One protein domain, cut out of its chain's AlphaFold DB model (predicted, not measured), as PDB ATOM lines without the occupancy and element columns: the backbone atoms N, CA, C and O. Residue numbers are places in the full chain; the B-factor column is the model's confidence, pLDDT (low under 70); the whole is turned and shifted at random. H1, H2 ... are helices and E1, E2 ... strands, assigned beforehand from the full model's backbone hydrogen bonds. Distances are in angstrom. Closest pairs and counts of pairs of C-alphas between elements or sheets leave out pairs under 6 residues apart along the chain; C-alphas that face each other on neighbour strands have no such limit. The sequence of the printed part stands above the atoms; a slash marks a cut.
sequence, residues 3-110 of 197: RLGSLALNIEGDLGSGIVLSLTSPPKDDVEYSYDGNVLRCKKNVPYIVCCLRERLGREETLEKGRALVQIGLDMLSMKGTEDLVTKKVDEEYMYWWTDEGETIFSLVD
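AT A GLANCE: This is residues 3 to 110 of the 197 residues of an uncharacterized protein of Salinimonas sediminis (UniProt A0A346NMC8). One twisted sheet of six strands has a single long helix, H1, laid slantwise over one of its faces, while near the other face there is a thin stretch at the start of the printed part, with the short strand E1. The two form two layers, a helix on one face of a sheet, and E6 and E7 make a hairpin at one edge of it. The printed part has 108 residues, with one named helix and seven named strands in the order E1 E2 E3 E4 E5 H1 E6 E7; the sheet runs E3 E4 E5 E2 E6 E7, antiparallel throughout. The class is mixed, helices and strands, and the whole is compact, with a radius of gyration of the C-alphas of 12.9 A and spans of 41 by 29 by 24 A.

IN THESE COORDINATES: E1 is residues 7 to 9, beginning at C-alpha 7 (-3.569, -43.921, -22.138). E2, residues 17 to 22, is 17.6 A long. E3 is residues 31 to 35, E4 residues 38 to 42, and E5 residues 48 to 53, 16.2 A. H1, residues 59 to 79, measures 30.6 A and begins at C-alpha 59 (-2.013, -62.092, -35.017). E6, residues 94 to 100, is 19.0 A; E7, residues 103 to 109, is 19.5 A and ends at C-alpha 109 (0.556, -58.985, -22.358).

HOW THE PARTS SIT: E1 pairs with no named strand, but residues 3 to 4 pair with its residues 7 to 8, antiparallel; its closest C-alpha to E5 is Leu 7, 7.3 A from Tyr 48. E3, E4 and E5 are a meander, each strand the antiparallel neighbour of the one before, and E2 beside E5 completes a Greek key, four strands in a row with the first neighbouring the fourth. N 33 and O 40 are 2.8 A apart in the hairpin E3 and E4, N 41 and O 50 2.8 A in the hairpin E4 and E5, and N 51 and O 19 2.8 A between E5 and E2. H1 is on the sheet at a height of 8.2 A, slantwise to the strands at 56 degrees to E2 on the local plane; its closest C-alphas to E2 are Gly 66 and Ile 19, 5.7 A. In H1 every O i to N i+4 pair is within hydrogen-bond range. E5, H1 and E6 are a split strand-helix-strand unit, two strands running the same way with E2 between them, its crossover right-handed. N 20 and O 95 are 2.7 A apart between E2 and E6, and N 105 and O 98 2.8 A in the hairpin E6 and E7.

THE WHOLE: The C-alphas farthest apart, of Gly 81 and Glu 101, are 41.6 A apart. The printed part has no cut; the link H1 to E6, 14 residues, is long. The mean pLDDT of the printed part is 79.0, and it is under 70 in residues 3 to 16, 92, 100 and 102 to 110.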
ATOM      1  N   ARG A   3      -7.767 -48.712 -21.686       34.66
ATOM      2  CA  ARG A   3      -6.702 -47.969 -21.006       34.66
ATOM      3  C   ARG A   3      -5.560 -48.896 -20.629       34.66
ATOM      4  O   ARG A   3      -5.774 -49.879 -19.932       34.66
ATOM      5  N   LEU A   4      -4.358 -48.530 -21.059       41.75
ATOM      6  CA  LEU A   4      -3.099 -49.041 -20.530       41.75
ATOM      7  C   LEU A   4      -2.527 -47.910 -19.662       41.75
ATOM      8  O   LEU A   4      -2.151 -46.858 -20.181       41.75
ATOM      9  N   GLY A   5      -2.617 -48.037 -18.336       53.03
ATOM     10  CA  GLY A   5      -2.356 -46.916 -17.424       53.03
ATOM     11  C   GLY A   5      -3.291 -45.715 -17.669       53.03
ATOM     12  O   GLY A   5      -4.511 -45.827 -17.543       53.03
ATOM     13  N   SER A   6      -2.726 -44.552 -18.017       42.69
ATOM     14  CA  SER A   6      -3.462 -43.314 -18.333       42.69
ATOM     15  C   SER A   6      -3.832 -43.157 -19.815       42.69
ATOM     16  O   SER A   6      -4.536 -42.205 -20.164       42.69
ATOM     17  N   LEU A   7      -3.383 -44.060 -20.696       46.56
ATOM     18  CA  LEU A   7      -3.569 -43.921 -22.138       46.56
ATOM     19  C   LEU A   7      -5.027 -44.144 -22.538       46.56
ATOM     20  O   LEU A   7      -5.574 -45.230 -22.398       46.56
ATOM     21  N   ALA A   8      -5.638 -43.108 -23.092       47.41
ATOM     22  CA  ALA A   8      -6.939 -43.143 -23.730       47.41
ATOM     23  C   ALA A   8      -6.797 -43.562 -25.200       47.41
ATOM     24  O   ALA A   8      -6.476 -42.730 -26.046       47.41
ATOM     25  N   LEU A   9      -7.043 -44.834 -25.523       49.56
ATOM     26  CA  LEU A   9      -7.059 -45.268 -26.922       49.56
ATOM     27  C   LEU A   9      -8.417 -44.974 -27.552       49.56
ATOM     28  O   LEU A   9      -9.422 -45.614 -27.224       49.56
ATOM     29  N   ASN A  10      -8.420 -43.997 -28.457       46.88
ATOM     30  CA  ASN A  10      -9.506 -43.739 -29.392       46.88
ATOM     31  C   ASN A  10      -9.156 -44.450 -30.708       46.88
ATOM     32  O   ASN A  10      -8.414 -43.917 -31.525       46.88
ATOM     33  N   ILE A  11      -9.630 -45.689 -30.868       50.91
ATOM     34  CA  ILE A  11      -9.392 -46.544 -32.051       50.91
ATOM     35  C   ILE A  11     -10.561 -46.393 -33.045       50.91
ATOM     36  O   ILE A  11     -10.938 -47.322 -33.751       50.91
ATOM     37  N   GLU A  12     -11.198 -45.224 -33.081       42.53
ATOM     38  CA  GLU A  12     -12.226 -44.930 -34.077       42.53
ATOM     39  C   GLU A  12     -11.571 -44.233 -35.271       42.53
ATOM     40  O   GLU A  12     -11.318 -43.031 -35.244       42.53
ATOM     41  N   GLY A  13     -11.259 -45.014 -36.311       44.91
ATOM     42  CA  GLY A  13     -10.841 -44.496 -37.621       44.91
ATOM     43  C   GLY A  13      -9.859 -45.376 -38.396       44.91
ATOM     44  O   GLY A  13      -9.956 -45.447 -39.617       44.91
ATOM     45  N   ASP A  14      -8.982 -46.109 -37.705       52.66
ATOM     46  CA  ASP A  14      -7.911 -46.909 -38.321       52.66
ATOM     47  C   ASP A  14      -8.173 -48.418 -38.113       52.66
ATOM     48  O   ASP A  14      -7.515 -49.094 -37.323       52.66
ATOM     49  N   LEU A  15      -9.213 -48.948 -38.768       53.75
ATOM     50  CA  LEU A  15      -9.726 -50.317 -38.560       53.75
ATOM     51  C   LEU A  15      -9.018 -51.369 -39.429       53.75
ATOM     52  O   LEU A  15      -9.634 -52.028 -40.281       53.75
ATOM     53  N   GLY A  16      -7.718 -51.509 -39.190       69.75
ATOM     54  CA  GLY A  16      -6.895 -52.606 -39.683       69.75
ATOM     55  C   GLY A  16      -6.501 -53.554 -38.550       69.75
ATOM     56  O   GLY A  16      -7.227 -54.478 -38.172       69.75
ATOM     57  N   SER A  17      -5.340 -53.266 -37.990       86.12
ATOM     58  CA  SER A  17      -4.751 -53.878 -36.807       86.12
ATOM     59  C   SER A  17      -3.813 -52.853 -36.162       86.12
ATOM     60  O   SER A  17      -3.689 -51.725 -36.644       86.12
ATOM     61  N   GLY A  18      -3.173 -53.174 -35.046       89.06
ATOM     62  CA  GLY A  18      -2.214 -52.248 -34.456       89.06
ATOM     63  C   GLY A  18      -1.631 -52.706 -33.139       89.06
ATOM     64  O   GLY A  18      -1.992 -53.753 -32.608       89.06
ATOM     65  N   ILE A  19      -0.693 -51.912 -32.634       90.00
ATOM     66  CA  ILE A  19       0.073 -52.208 -31.426       90.00
ATOM     67  C   ILE A  19       0.267 -50.956 -30.573       90.00
ATOM     68  O   ILE A  19       0.375 -49.838 -31.075       90.00
ATOM     69  N   VAL A  20       0.346 -51.161 -29.265       87.75
ATOM     70  CA  VAL A  20       0.755 -50.189 -28.260       87.75
ATOM     71  C   VAL A  20       1.961 -50.741 -27.528       87.75
ATOM     72  O   VAL A  20       1.920 -51.860 -27.012       87.75
ATOM     73  N   LEU A  21       3.018 -49.935 -27.466       88.44
ATOM     74  CA  LEU A  21       4.247 -50.255 -26.749       88.44
ATOM     75  C   LEU A  21       4.533 -49.190 -25.691       88.44
ATOM     76  O   LEU A  21       4.324 -47.996 -25.922       88.44
ATOM     77  N   SER A  22       5.034 -49.629 -24.539       86.44
ATOM     78  CA  SER A  22       5.526 -48.750 -23.477       86.44
ATOM     79  C   SER A  22       6.798 -48.026 -23.915       86.44
ATOM     80  O   SER A  22       7.633 -48.591 -24.622       86.44
ATOM     81  N   LEU A  23       6.980 -46.794 -23.448       87.62
ATOM     82  CA  LEU A  23       8.202 -46.010 -23.605       87.62
ATOM     83  C   LEU A  23       8.963 -45.930 -22.272       87.62
ATOM     84  O   LEU A  23       8.367 -46.026 -21.197       87.62
ATOM     85  N   THR A  24      10.286 -45.772 -22.321       87.44
ATOM     86  CA  THR A  24      11.128 -45.594 -21.119       87.44
ATOM     87  C   THR A  24      10.899 -44.239 -20.450       87.44
ATOM     88  O   THR A  24      10.937 -44.147 -19.225       87.44
ATOM     89  N   SER A  25      10.611 -43.211 -21.248       86.19
ATOM     90  CA  SER A  25      10.242 -41.862 -20.828       86.19
ATOM     91  C   SER A  25       9.030 -41.376 -21.633       86.19
ATOM     92  O   SER A  25       8.833 -41.797 -22.778       86.19
ATOM     93  N   PRO A  26       8.169 -40.522 -21.053       85.06
ATOM     94  CA  PRO A  26       7.072 -39.937 -21.804       85.06
ATOM     95  C   PRO A  26       7.581 -38.877 -22.800       85.06
ATOM     96  O   PRO A  26       8.559 -38.187 -22.505       85.06
ATOM     97  N   PRO A  27       6.895 -38.693 -23.941       85.88
ATOM     98  CA  PRO A  27       7.194 -37.615 -24.880       85.88
ATOM     99  C   PRO A  27       6.860 -36.249 -24.263       85.88
ATOM    100  O   PRO A  27       5.925 -36.117 -23.460       85.88
ATOM    101  N   LYS A  28       7.616 -35.222 -24.654       87.56
ATOM    102  CA  LYS A  28       7.451 -33.833 -24.215       87.56
ATOM    103  C   LYS A  28       6.316 -33.138 -24.952       87.56
ATOM    104  O   LYS A  28       5.720 -32.230 -24.371       87.56
ATOM    105  N   ASP A  29       5.978 -33.577 -26.162       85.06
ATOM    106  CA  ASP A  29       4.867 -33.049 -26.957       85.06
ATOM    107  C   ASP A  29       3.979 -34.145 -27.573       85.06
ATOM    108  O   ASP A  29       4.303 -35.333 -27.570       85.06
ATOM    109  N   ASP A  30       2.800 -33.739 -28.049       82.75
ATOM    110  CA  ASP A  30       1.920 -34.605 -28.834       82.75
ATOM    111  C   ASP A  30       2.551 -34.837 -30.208       82.75
ATOM    112  O   ASP A  30       2.919 -33.887 -30.900       82.75
ATOM    113  N   VAL A  31       2.636 -36.099 -30.620       82.81
ATOM    114  CA  VAL A  31       3.258 -36.481 -31.886       82.81
ATOM    115  C   VAL A  31       2.302 -37.374 -32.657       82.81
ATOM    116  O   VAL A  31       1.863 -38.404 -32.154       82.81
ATOM    117  N   GLU A  32       2.011 -36.998 -33.897       86.00
ATOM    118  CA  GLU A  32       1.379 -37.866 -34.885       86.00
ATOM    119  C   GLU A  32       2.266 -37.905 -36.125       86.00
ATOM    120  O   GLU A  32       2.695 -36.870 -36.636       86.00
ATOM    121  N   TYR A  33       2.568 -39.110 -36.588       80.75
ATOM    122  CA  TYR A  33       3.452 -39.334 -37.715       80.75
ATOM    123  C   TYR A  33       2.902 -40.450 -38.593       80.75
ATOM    124  O   TYR A  33       2.570 -41.528 -38.107       80.75
ATOM    125  N   SER A  34       2.810 -40.207 -39.897       83.56
ATOM    126  CA  SER A  34       2.366 -41.214 -40.856       83.56
ATOM    127  C   SER A  34       3.547 -41.775 -41.636       83.56
ATOM    128  O   SER A  34       4.356 -41.017 -42.167       83.56
ATOM    129  N   TYR A  35       3.611 -43.098 -41.759       82.00
ATOM    130  CA  TYR A  35       4.631 -43.795 -42.538       82.00
ATOM    131  C   TYR A  35       4.004 -44.940 -43.325       82.00
ATOM    132  O   TYR A  35       3.369 -45.826 -42.750       82.00
ATOM    133  N   ASP A  36       4.172 -44.914 -44.649       82.12
ATOM    134  CA  ASP A  36       3.633 -45.931 -45.563       82.12
ATOM    135  C   ASP A  36       2.120 -46.186 -45.370       82.12
ATOM    136  O   ASP A  36       1.630 -47.311 -45.318       82.12
ATOM    137  N   GLY A  37       1.358 -45.108 -45.152       80.31
ATOM    138  CA  GLY A  37      -0.084 -45.170 -44.891       80.31
ATOM    139  C   GLY A  37      -0.488 -45.686 -43.504       80.31
ATOM    140  O   GLY A  37      -1.681 -45.723 -43.224       80.31
ATOM    141  N   ASN A  38       0.467 -46.048 -42.644       86.25
ATOM    142  CA  ASN A  38       0.246 -46.380 -41.234       86.25
ATOM    143  C   ASN A  38       0.440 -45.131 -40.374       86.25
ATOM    144  O   ASN A  38       1.143 -44.200 -40.776       86.25
ATOM    145  N   VAL A  39      -0.157 -45.106 -39.184       86.62
ATOM    146  CA  VAL A  39      -0.109 -43.937 -38.299       86.62
ATOM    147  C   VAL A  39       0.522 -44.311 -36.969       86.62
ATOM    148  O   VAL A  39       0.124 -45.278 -36.329       86.62
ATOM    149  N   LEU A  40       1.498 -43.523 -36.536       88.69
ATOM    150  CA  LEU A  40       2.110 -43.588 -35.220       88.69
ATOM    151  C   LEU A  40       1.707 -42.367 -34.407       88.69
ATOM    152  O   LEU A  40       1.739 -41.244 -34.910       88.69
ATOM    153  N   ARG A  41       1.324 -42.583 -33.149       88.75
ATOM    154  CA  ARG A  41       0.859 -41.531 -32.246       88.75
ATOM    155  C   ARG A  41       1.491 -41.678 -30.872       88.75
ATOM    156  O   ARG A  41       1.479 -42.766 -30.296       88.75
ATOM    157  N   CYS A  42       1.944 -40.564 -30.322       84.00
ATOM    158  CA  CYS A  42       2.331 -40.421 -28.927       84.00
ATOM    159  C   CYS A  42       1.592 -39.215 -28.338       84.00
ATOM    160  O   CYS A  42       1.326 -38.231 -29.032       84.00
ATOM    161  N   LYS A  43       1.254 -39.284 -27.052       83.44
ATOM    162  CA  LYS A  43       0.621 -38.175 -26.331       83.44
ATOM    163  C   LYS A  43       1.574 -37.627 -25.287       83.44
ATOM    164  O   LYS A  43       2.183 -38.406 -24.554       83.44
ATOM    165  N   LYS A  44       1.660 -36.302 -25.194       84.75
ATOM    166  CA  LYS A  44       2.468 -35.586 -24.209       84.75
ATOM    167  C   LYS A  44       2.249 -36.159 -22.813       84.75
ATOM    168  O   LYS A  44       1.108 -36.327 -22.382       84.75
ATOM    169  N   ASN A  45       3.339 -36.419 -22.092       80.31
ATOM    170  CA  ASN A  45       3.333 -36.969 -20.732       80.31
ATOM    171  C   ASN A  45       2.717 -38.378 -20.589       80.31
ATOM    172  O   ASN A  45       2.497 -38.836 -19.466       80.31
ATOM    173  N   VAL A  46       2.458 -39.087 -21.692       80.75
ATOM    174  CA  VAL A  46       1.924 -40.453 -21.684       80.75
ATOM    175  C   VAL A  46       2.989 -41.405 -22.243       80.75
ATOM    176  O   VAL A  46       3.345 -41.283 -23.413       80.75
ATOM    177  N   PRO A  47       3.521 -42.356 -21.450       86.19
ATOM    178  CA  PRO A  47       4.691 -43.161 -21.814       86.19
ATOM    179  C   PRO A  47       4.324 -44.343 -22.721       86.19
ATOM    180  O   PRO A  47       4.703 -45.482 -22.462       86.19
ATOM    181  N   TYR A  48       3.565 -44.075 -23.779       84.75
ATOM    182  CA  TYR A  48       3.128 -45.074 -24.740       84.75
ATOM    183  C   TYR A  48       3.183 -44.516 -26.155       84.75
ATOM    184  O   TYR A  48       2.839 -43.357 -26.397       84.75
ATOM    185  N   ILE A  49       3.557 -45.385 -27.088       88.31
ATOM    186  CA  ILE A  49       3.416 -45.161 -28.523       88.31
ATOM    187  C   ILE A  49       2.381 -46.130 -29.077       88.31
ATOM    188  O   ILE A  49       2.372 -47.316 -28.745       88.31
ATOM    189  N   VAL A  50       1.504 -45.609 -29.925       89.19
ATOM    190  CA  VAL A  50       0.461 -46.360 -30.618       89.19
ATOM    191  C   VAL A  50       0.821 -46.398 -32.091       89.19
ATOM    192  O   VAL A  50       1.085 -45.351 -32.674       89.19
ATOM    193  N   CYS A  51       0.812 -47.577 -32.697       90.44
ATOM    194  CA  CYS A  51       0.934 -47.745 -34.136       90.44
ATOM    195  C   CYS A  51      -0.346 -48.389 -34.669       90.44
ATOM    196  O   CYS A  51      -0.656 -49.538 -34.350       90.44
ATOM    197  N   CYS A  52      -1.088 -47.626 -35.463       87.94
ATOM    198  CA  CYS A  52      -2.252 -48.084 -36.197       87.94
ATOM    199  C   CYS A  52      -1.819 -48.537 -37.591       87.94
ATOM    200  O   CYS A  52      -1.263 -47.751 -38.367       87.94
ATOM    201  N   LEU A  53      -2.093 -49.799 -37.902       87.06
ATOM    202  CA  LEU A  53      -1.826 -50.393 -39.201       87.06
ATOM    203  C   LEU A  53      -3.035 -50.198 -40.107       87.06
ATOM    204  O   LEU A  53      -4.180 -50.420 -39.712       87.06
ATOM    205  N   ARG A  54      -2.768 -49.797 -41.348       84.31
ATOM    206  CA  ARG A  54      -3.811 -49.615 -42.362       84.31
ATOM    207  C   ARG A  54      -4.471 -50.938 -42.752       84.31
ATOM    208  O   ARG A  54      -5.645 -50.969 -43.116       84.31
ATOM    209  N   GLU A  55      -3.695 -52.012 -42.745       83.94
ATOM    210  CA  GLU A  55      -4.116 -53.337 -43.186       83.94
ATOM    211  C   GLU A  55      -4.749 -54.130 -42.045       83.94
ATOM    212  O   GLU A  55      -4.398 -53.959 -40.881       83.94
ATOM    213  N   ARG A  56      -5.668 -55.033 -42.390       83.94
ATOM    214  CA  ARG A  56      -6.189 -56.042 -41.464       83.94
ATOM    215  C   ARG A  56      -5.293 -57.261 -41.544       83.94
ATOM    216  O   ARG A  56      -5.386 -58.020 -42.503       83.94
ATOM    217  N   LEU A  57      -4.420 -57.398 -40.563       85.94
ATOM    218  CA  LEU A  57      -3.434 -58.470 -40.520       85.94
ATOM    219  C   LEU A  57      -3.833 -59.519 -39.492       85.94
ATOM    220  O   LEU A  57      -4.630 -59.241 -38.596       85.94
ATOM    221  N   GLY A  58      -3.251 -60.709 -39.616       82.94
ATOM    222  CA  GLY A  58      -3.360 -61.749 -38.597       82.94
ATOM    223  C   GLY A  58      -2.554 -61.409 -37.340       82.94
ATOM    224  O   GLY A  58      -1.841 -60.403 -37.273       82.94
ATOM    225  N   ARG A  59      -2.649 -62.275 -36.330       82.62
ATOM    226  CA  ARG A  59      -2.013 -62.092 -35.017       82.62
ATOM    227  C   ARG A  59      -0.499 -61.849 -35.096       82.62
ATOM    228  O   ARG A  59      -0.016 -60.836 -34.598       82.62
ATOM    229  N   GLU A  60       0.241 -62.791 -35.679       87.44
ATOM    230  CA  GLU A  60       1.713 -62.762 -35.717       87.44
ATOM    231  C   GLU A  60       2.220 -61.617 -36.597       87.44
ATOM    232  O   GLU A  60       3.065 -60.828 -36.178       87.44
ATOM    233  N   GLU A  61       1.608 -61.448 -37.767       90.06
ATOM    234  CA  GLU A  61       1.955 -60.399 -38.722       90.06
ATOM    235  C   GLU A  61       1.717 -58.988 -38.155       90.06
ATOM    236  O   GLU A  61       2.548 -58.095 -38.332       90.06
ATOM    237  N   THR A  62       0.630 -58.788 -37.397       89.69
ATOM    238  CA  THR A  62       0.371 -57.528 -36.677       89.69
ATOM    239  C   THR A  62       1.495 -57.213 -35.696       89.69
ATOM    240  O   THR A  62       1.948 -56.068 -35.620       89.69
ATOM    241  N   LEU A  63       1.947 -58.216 -34.940       88.00
ATOM    242  CA  LEU A  63       2.968 -58.030 -33.917       88.00
ATOM    243  C   LEU A  63       4.324 -57.684 -34.546       88.00
ATOM    244  O   LEU A  63       4.957 -56.707 -34.140       88.00
ATOM    245  N   GLU A  64       4.751 -58.445 -35.554       91.25
ATOM    246  CA  GLU A  64       6.020 -58.220 -36.250       91.25
ATOM    247  C   GLU A  64       6.038 -56.870 -36.974       91.25
ATOM    248  O   GLU A  64       6.931 -56.044 -36.741       91.25
ATOM    249  N   LYS A  65       5.018 -56.600 -37.800       92.62
ATOM    250  CA  LYS A  65       4.934 -55.359 -38.580       92.62
ATOM    251  C   LYS A  65       4.766 -54.142 -37.679       92.62
ATOM    252  O   LYS A  65       5.446 -53.135 -37.883       92.62
ATOM    253  N   GLY A  66       3.918 -54.234 -36.654       91.88
ATOM    254  CA  GLY A  66       3.698 -53.162 -35.689       91.88
ATOM    255  C   GLY A  66       4.976 -52.785 -34.938       91.88
ATOM    256  O   GLY A  66       5.323 -51.606 -34.865       91.88
ATOM    257  N   ARG A  67       5.735 -53.770 -34.437       92.81
ATOM    258  CA  ARG A  67       7.023 -53.521 -33.762       92.81
ATOM    259  C   ARG A  67       8.044 -52.887 -34.700       92.81
ATOM    260  O   ARG A  67       8.711 -51.926 -34.313       92.81
ATOM    261  N   ALA A  68       8.153 -53.393 -35.928       93.44
ATOM    262  CA  ALA A  68       9.064 -52.842 -36.924       93.44
ATOM    263  C   ALA A  68       8.728 -51.377 -37.250       93.44
ATOM    264  O   ALA A  68       9.623 -50.527 -37.239       93.44
ATOM    265  N   LEU A  69       7.445 -51.072 -37.466       93.81
ATOM    266  CA  LEU A  69       6.972 -49.721 -37.766       93.81
ATOM    267  C   LEU A  69       7.145 -48.762 -36.593       93.81
ATOM    268  O   LEU A  69       7.555 -47.627 -36.823       93.81
ATOM    269  N   VAL A  70       6.922 -49.205 -35.350       94.25
ATOM    270  CA  VAL A  70       7.242 -48.396 -34.163       94.25
ATOM    271  C   VAL A  70       8.709 -47.987 -34.172       94.25
ATOM    272  O   VAL A  70       9.001 -46.803 -34.038       94.25
ATOM    273  N   GLN A  71       9.634 -48.927 -34.387       94.75
ATOM    274  CA  GLN A  71      11.057 -48.582 -34.424       94.75
ATOM    275  C   GLN A  71      11.374 -47.597 -35.556       94.75
ATOM    276  O   GLN A  71      12.083 -46.628 -35.315       94.75
ATOM    277  N   ILE A  72      10.808 -47.796 -36.752       93.38
ATOM    278  CA  ILE A  72      10.954 -46.855 -37.876       93.38
ATOM    279  C   ILE A  72      10.451 -45.460 -37.498       93.38
ATOM    280  O   ILE A  72      11.157 -44.480 -37.710       93.38
ATOM    281  N   GLY A  73       9.251 -45.357 -36.925       90.81
ATOM    282  CA  GLY A  73       8.685 -44.071 -36.532       90.81
ATOM    283  C   GLY A  73       9.544 -43.363 -35.492       90.81
ATOM    284  O   GLY A  73       9.826 -42.182 -35.655       90.81
ATOM    285  N   LEU A  74      10.041 -44.086 -34.484       93.00
ATOM    286  CA  LEU A  74      10.965 -43.524 -33.498       93.00
ATOM    287  C   LEU A  74      12.261 -43.017 -34.145       93.00
ATOM    288  O   LEU A  74      12.698 -41.914 -33.834       93.00
ATOM    289  N   ASP A  75      12.840 -43.780 -35.077       93.00
ATOM    290  CA  ASP A  75      14.037 -43.364 -35.818       93.00
ATOM    291  C   ASP A  75      13.794 -42.041 -36.579       93.00
ATOM    292  O   ASP A  75      14.647 -41.152 -36.581       93.00
ATOM    293  N   MET A  76      12.611 -41.879 -37.183       89.69
ATOM    294  CA  MET A  76      12.233 -40.663 -37.913       89.69
ATOM    295  C   MET A  76      12.010 -39.457 -36.991       89.69
ATOM    296  O   MET A  76      12.379 -38.342 -37.361       89.69
ATOM    297  N   LEU A  77      11.445 -39.658 -35.795       87.50
ATOM    298  CA  LEU A  77      11.265 -38.584 -34.809       87.50
ATOM    299  C   LEU A  77      12.604 -38.030 -34.316       87.50
ATOM    300  O   LEU A  77      12.764 -36.807 -34.262       87.50
ATOM    301  N   SER A  78      13.576 -38.908 -34.052       86.75
ATOM    302  CA  SER A  78      14.938 -38.508 -33.687       86.75
ATOM    303  C   SER A  78      15.623 -37.745 -34.813       86.75
ATOM    304  O   SER A  78      16.174 -36.669 -34.596       86.75
ATOM    305  N   MET A  79      15.547 -38.251 -36.048       86.88
ATOM    306  CA  MET A  79      16.155 -37.585 -37.207       86.88
ATOM    307  C   MET A  79      15.596 -36.183 -37.465       86.88
ATOM    308  O   MET A  79      16.318 -35.308 -37.939       86.88
ATOM    309  N   LYS A  80      14.316 -35.958 -37.158       83.62
ATOM    310  CA  LYS A  80      13.664 -34.648 -37.284       83.62
ATOM    311  C   LYS A  80      13.937 -33.717 -36.101       83.62
ATOM    312  O   LYS A  80      13.466 -32.582 -36.117       83.62
ATOM    313  N   GLY A  81      14.659 -34.182 -35.077       79.62
ATOM    314  CA  GLY A  81      14.897 -33.438 -33.842       79.62
ATOM    315  C   GLY A  81      13.626 -33.193 -33.027       79.62
ATOM    316  O   GLY A  81      13.570 -32.229 -32.269       79.62
ATOM    317  N   THR A  82      12.586 -34.013 -33.218       85.50
ATOM    318  CA  THR A  82      11.313 -33.879 -32.498       85.50
ATOM    319  C   THR A  82      11.422 -34.497 -31.110       85.50
ATOM    320  O   THR A  82      11.207 -33.811 -30.117       85.50
ATOM    321  N   GLU A  83      11.775 -35.780 -31.035       84.25
ATOM    322  CA  GLU A  83      11.895 -36.524 -29.778       84.25
ATOM    323  C   GLU A  83      12.874 -37.691 -29.930       84.25
ATOM    324  O   GLU A  83      12.898 -38.347 -30.971       84.25
ATOM    325  N   ASP A  84      13.585 -38.020 -28.851       88.44
ATOM    326  CA  ASP A  84      14.465 -39.190 -28.757       88.44
ATOM    327  C   ASP A  84      13.872 -40.222 -27.790       88.44
ATOM    328  O   ASP A  84      14.191 -40.261 -26.602       88.44
ATOM    329  N   LEU A  85      12.952 -41.051 -28.296       90.06
ATOM    330  CA  LEU A  85      12.193 -42.011 -27.482       90.06
ATOM    331  C   LEU A  85      12.703 -43.446 -27.647       90.06
ATOM    332  O   LEU A  85      13.216 -43.859 -28.696       90.06
ATOM    333  N   VAL A  86      12.489 -44.248 -26.603       90.62
ATOM    334  CA  VAL A  86      12.875 -45.663 -26.555       90.62
ATOM    335  C   VAL A  86      11.718 -46.496 -26.031       90.62
ATOM    336  O   VAL A  86      11.088 -46.143 -25.038       90.62
ATOM    337  N   THR A  87      11.448 -47.623 -26.684       89.88
ATOM    338  CA  THR A  87      10.472 -48.601 -26.203       89.88
ATOM    339  C   THR A  87      11.007 -49.376 -25.001       89.88
ATOM    340  O   THR A  87      12.151 -49.830 -25.010       89.88
ATOM    341  N   LYS A  88      10.163 -49.600 -23.999       84.25
ATOM    342  CA  LYS A  88      10.460 -50.366 -22.788       84.25
ATOM    343  C   LYS A  88       9.846 -51.764 -22.893       84.25
ATOM    344  O   LYS A  88       8.669 -51.873 -23.210       84.25
ATOM    345  N   LYS A  89      10.631 -52.808 -22.584       76.75
ATOM    346  CA  LYS A  89      10.163 -54.200 -22.409       76.75
ATOM    347  C   LYS A  89       9.228 -54.713 -23.518       76.75
ATOM    348  O   LYS A  89       8.181 -55.296 -23.254       76.75
ATOM    349  N   VAL A  90       9.619 -54.513 -24.774       77.44
ATOM    350  CA  VAL A  90       8.773 -54.811 -25.946       77.44
ATOM    351  C   VAL A  90       8.269 -56.255 -26.025       77.44
ATOM    352  O   VAL A  90       7.239 -56.489 -26.651       77.44
ATOM    353  N   ASP A  91       8.964 -57.198 -25.385       75.75
ATOM    354  CA  ASP A  91       8.615 -58.623 -25.349       75.75
ATOM    355  C   ASP A  91       7.797 -59.046 -24.123       75.75
ATOM    356  O   ASP A  91       7.242 -60.142 -24.118       75.75
ATOM    357  N   GLU A  92       7.674 -58.180 -23.115       68.00
ATOM    358  CA  GLU A  92       6.995 -58.486 -21.847       68.00
ATOM    359  C   GLU A  92       5.727 -57.649 -21.635       68.00
ATOM    360  O   GLU A  92       4.807 -58.099 -20.960       68.00
ATOM    361  N   GLU A  93       5.685 -56.427 -22.178       71.62
ATOM    362  CA  GLU A  93       4.618 -55.452 -21.934       71.62
ATOM    363  C   GLU A  93       4.168 -54.824 -23.258       71.62
ATOM    364  O   GLU A  93       4.812 -53.918 -23.796       71.62
ATOM    365  N   TYR A  94       3.061 -55.315 -23.808       78.12
ATOM    366  CA  TYR A  94       2.494 -54.800 -25.050       78.12
ATOM    367  C   TYR A  94       1.010 -55.121 -25.177       78.12
ATOM    368  O   TYR A  94       0.515 -56.154 -24.724       78.12
ATOM    369  N   MET A  95       0.294 -54.236 -25.864       80.31
ATOM    370  CA  MET A  95      -1.089 -54.464 -26.263       80.31
ATOM    371  C   MET A  95      -1.174 -54.421 -27.778       80.31
ATOM    372  O   MET A  95      -0.538 -53.580 -28.398       80.31
ATOM    373  N   TYR A  96      -1.967 -55.282 -28.392       84.88
ATOM    374  CA  TYR A  96      -2.176 -55.262 -29.832       84.88
ATOM    375  C   TYR A  96      -3.569 -55.761 -30.173       84.88
ATOM    376  O   TYR A  96      -4.224 -56.438 -29.376       84.88
ATOM    377  N   TRP A  97      -4.036 -55.382 -31.353       84.56
ATOM    378  CA  TRP A  97      -5.328 -55.800 -31.865       84.56
ATOM    379  C   TRP A  97      -5.210 -56.205 -33.320       84.56
ATOM    380  O   TRP A  97      -4.477 -55.585 -34.087       84.56
ATOM    381  N   TRP A  98      -5.942 -57.243 -33.694       82.25
ATOM    382  CA  TRP A  98      -5.996 -57.745 -35.059       82.25
ATOM    383  C   TRP A  98      -7.421 -58.145 -35.414       82.25
ATOM    384  O   TRP A  98      -8.298 -58.176 -34.551       82.25
ATOM    385  N   THR A  99      -7.657 -58.413 -36.695       70.81
ATOM    386  CA  THR A  99      -8.951 -58.918 -37.153       70.81
ATOM    387  C   THR A  99      -8.821 -60.399 -37.468       70.81
ATOM    388  O   THR A  99      -7.925 -60.778 -38.220       70.81
ATOM    389  N   ASP A 100      -9.717 -61.217 -36.928       69.94
ATOM    390  CA  ASP A 100      -9.837 -62.640 -37.244       69.94
ATOM    391  C   ASP A 100     -11.304 -62.958 -37.535       69.94
ATOM    392  O   ASP A 100     -12.184 -62.528 -36.798       69.94
ATOM    393  N   GLU A 101     -11.580 -63.590 -38.675       72.31
ATOM    394  CA  GLU A 101     -12.947 -63.876 -39.165       72.31
ATOM    395  C   GLU A 101     -13.933 -62.678 -39.149       72.31
ATOM    396  O   GLU A 101     -15.151 -62.840 -39.150       72.31
ATOM    397  N   GLY A 102     -13.417 -61.443 -39.196       64.75
ATOM    398  CA  GLY A 102     -14.219 -60.214 -39.147       64.75
ATOM    399  C   GLY A 102     -14.466 -59.665 -37.738       64.75
ATOM    400  O   GLY A 102     -14.996 -58.560 -37.613       64.75
ATOM    401  N   GLU A 103     -14.023 -60.370 -36.700       61.44
ATOM    402  CA  GLU A 103     -14.017 -59.903 -35.319       61.44
ATOM    403  C   GLU A 103     -12.687 -59.225 -34.976       61.44
ATOM    404  O   GLU A 103     -11.615 -59.653 -35.402       61.44
ATOM    405  N   THR A 104     -12.736 -58.142 -34.198       67.56
ATOM    406  CA  THR A 104     -11.522 -57.507 -33.672       67.56
ATOM    407  C   THR A 104     -11.129 -58.170 -32.361       67.56
ATOM    408  O   THR A 104     -11.835 -58.046 -31.359       67.56
ATOM    409  N   ILE A 105      -9.975 -58.829 -32.356       67.25
ATOM    410  CA  ILE A 105      -9.403 -59.461 -31.173       67.25
ATOM    411  C   ILE A 105      -8.378 -58.517 -30.556       67.25
ATOM    412  O   ILE A 105      -7.492 -58.011 -31.242       67.25
ATOM    413  N   PHE A 106      -8.483 -58.311 -29.243       67.75
ATOM    414  CA  PHE A 106      -7.489 -57.599 -28.445       67.75
ATOM    415  C   PHE A 106      -6.679 -58.597 -27.627       67.75
ATOM    416  O   PHE A 106      -7.241 -59.440 -26.928       67.75
ATOM    417  N   SER A 107      -5.358 -58.462 -27.658       68.94
ATOM    418  CA  SER A 107      -4.467 -59.173 -26.749       68.94
ATOM    419  C   SER A 107      -3.615 -58.175 -25.991       68.94
ATOM    420  O   SER A 107      -3.050 -57.236 -26.554       68.94
ATOM    421  N   LEU A 108      -3.551 -58.398 -24.687       67.19
ATOM    422  CA  LEU A 108      -2.703 -57.661 -23.778       67.19
ATOM    423  C   LEU A 108      -1.765 -58.645 -23.095       67.19
ATOM    424  O   LEU A 108      -2.214 -59.625 -22.501       67.19
ATOM    425  N   VAL A 109      -0.475 -58.349 -23.167       68.12
ATOM    426  CA  VAL A 109       0.556 -58.985 -22.358       68.12
ATOM    427  C   VAL A 109       1.075 -57.906 -21.422       68.12
ATOM    428  O   VAL A 109       1.616 -56.898 -21.870       68.12
ATOM    429  N   ASP A 110       0.823 -58.078 -20.131       61.59
ATOM    430  CA  ASP A 110       1.226 -57.138 -19.093       61.59
ATOM    431  C   ASP A 110       1.614 -57.918 -17.832       61.59
ATOM    432  O   ASP A 110       1.071 -58.985 -17.542       61.59
TER     433      ASP A 110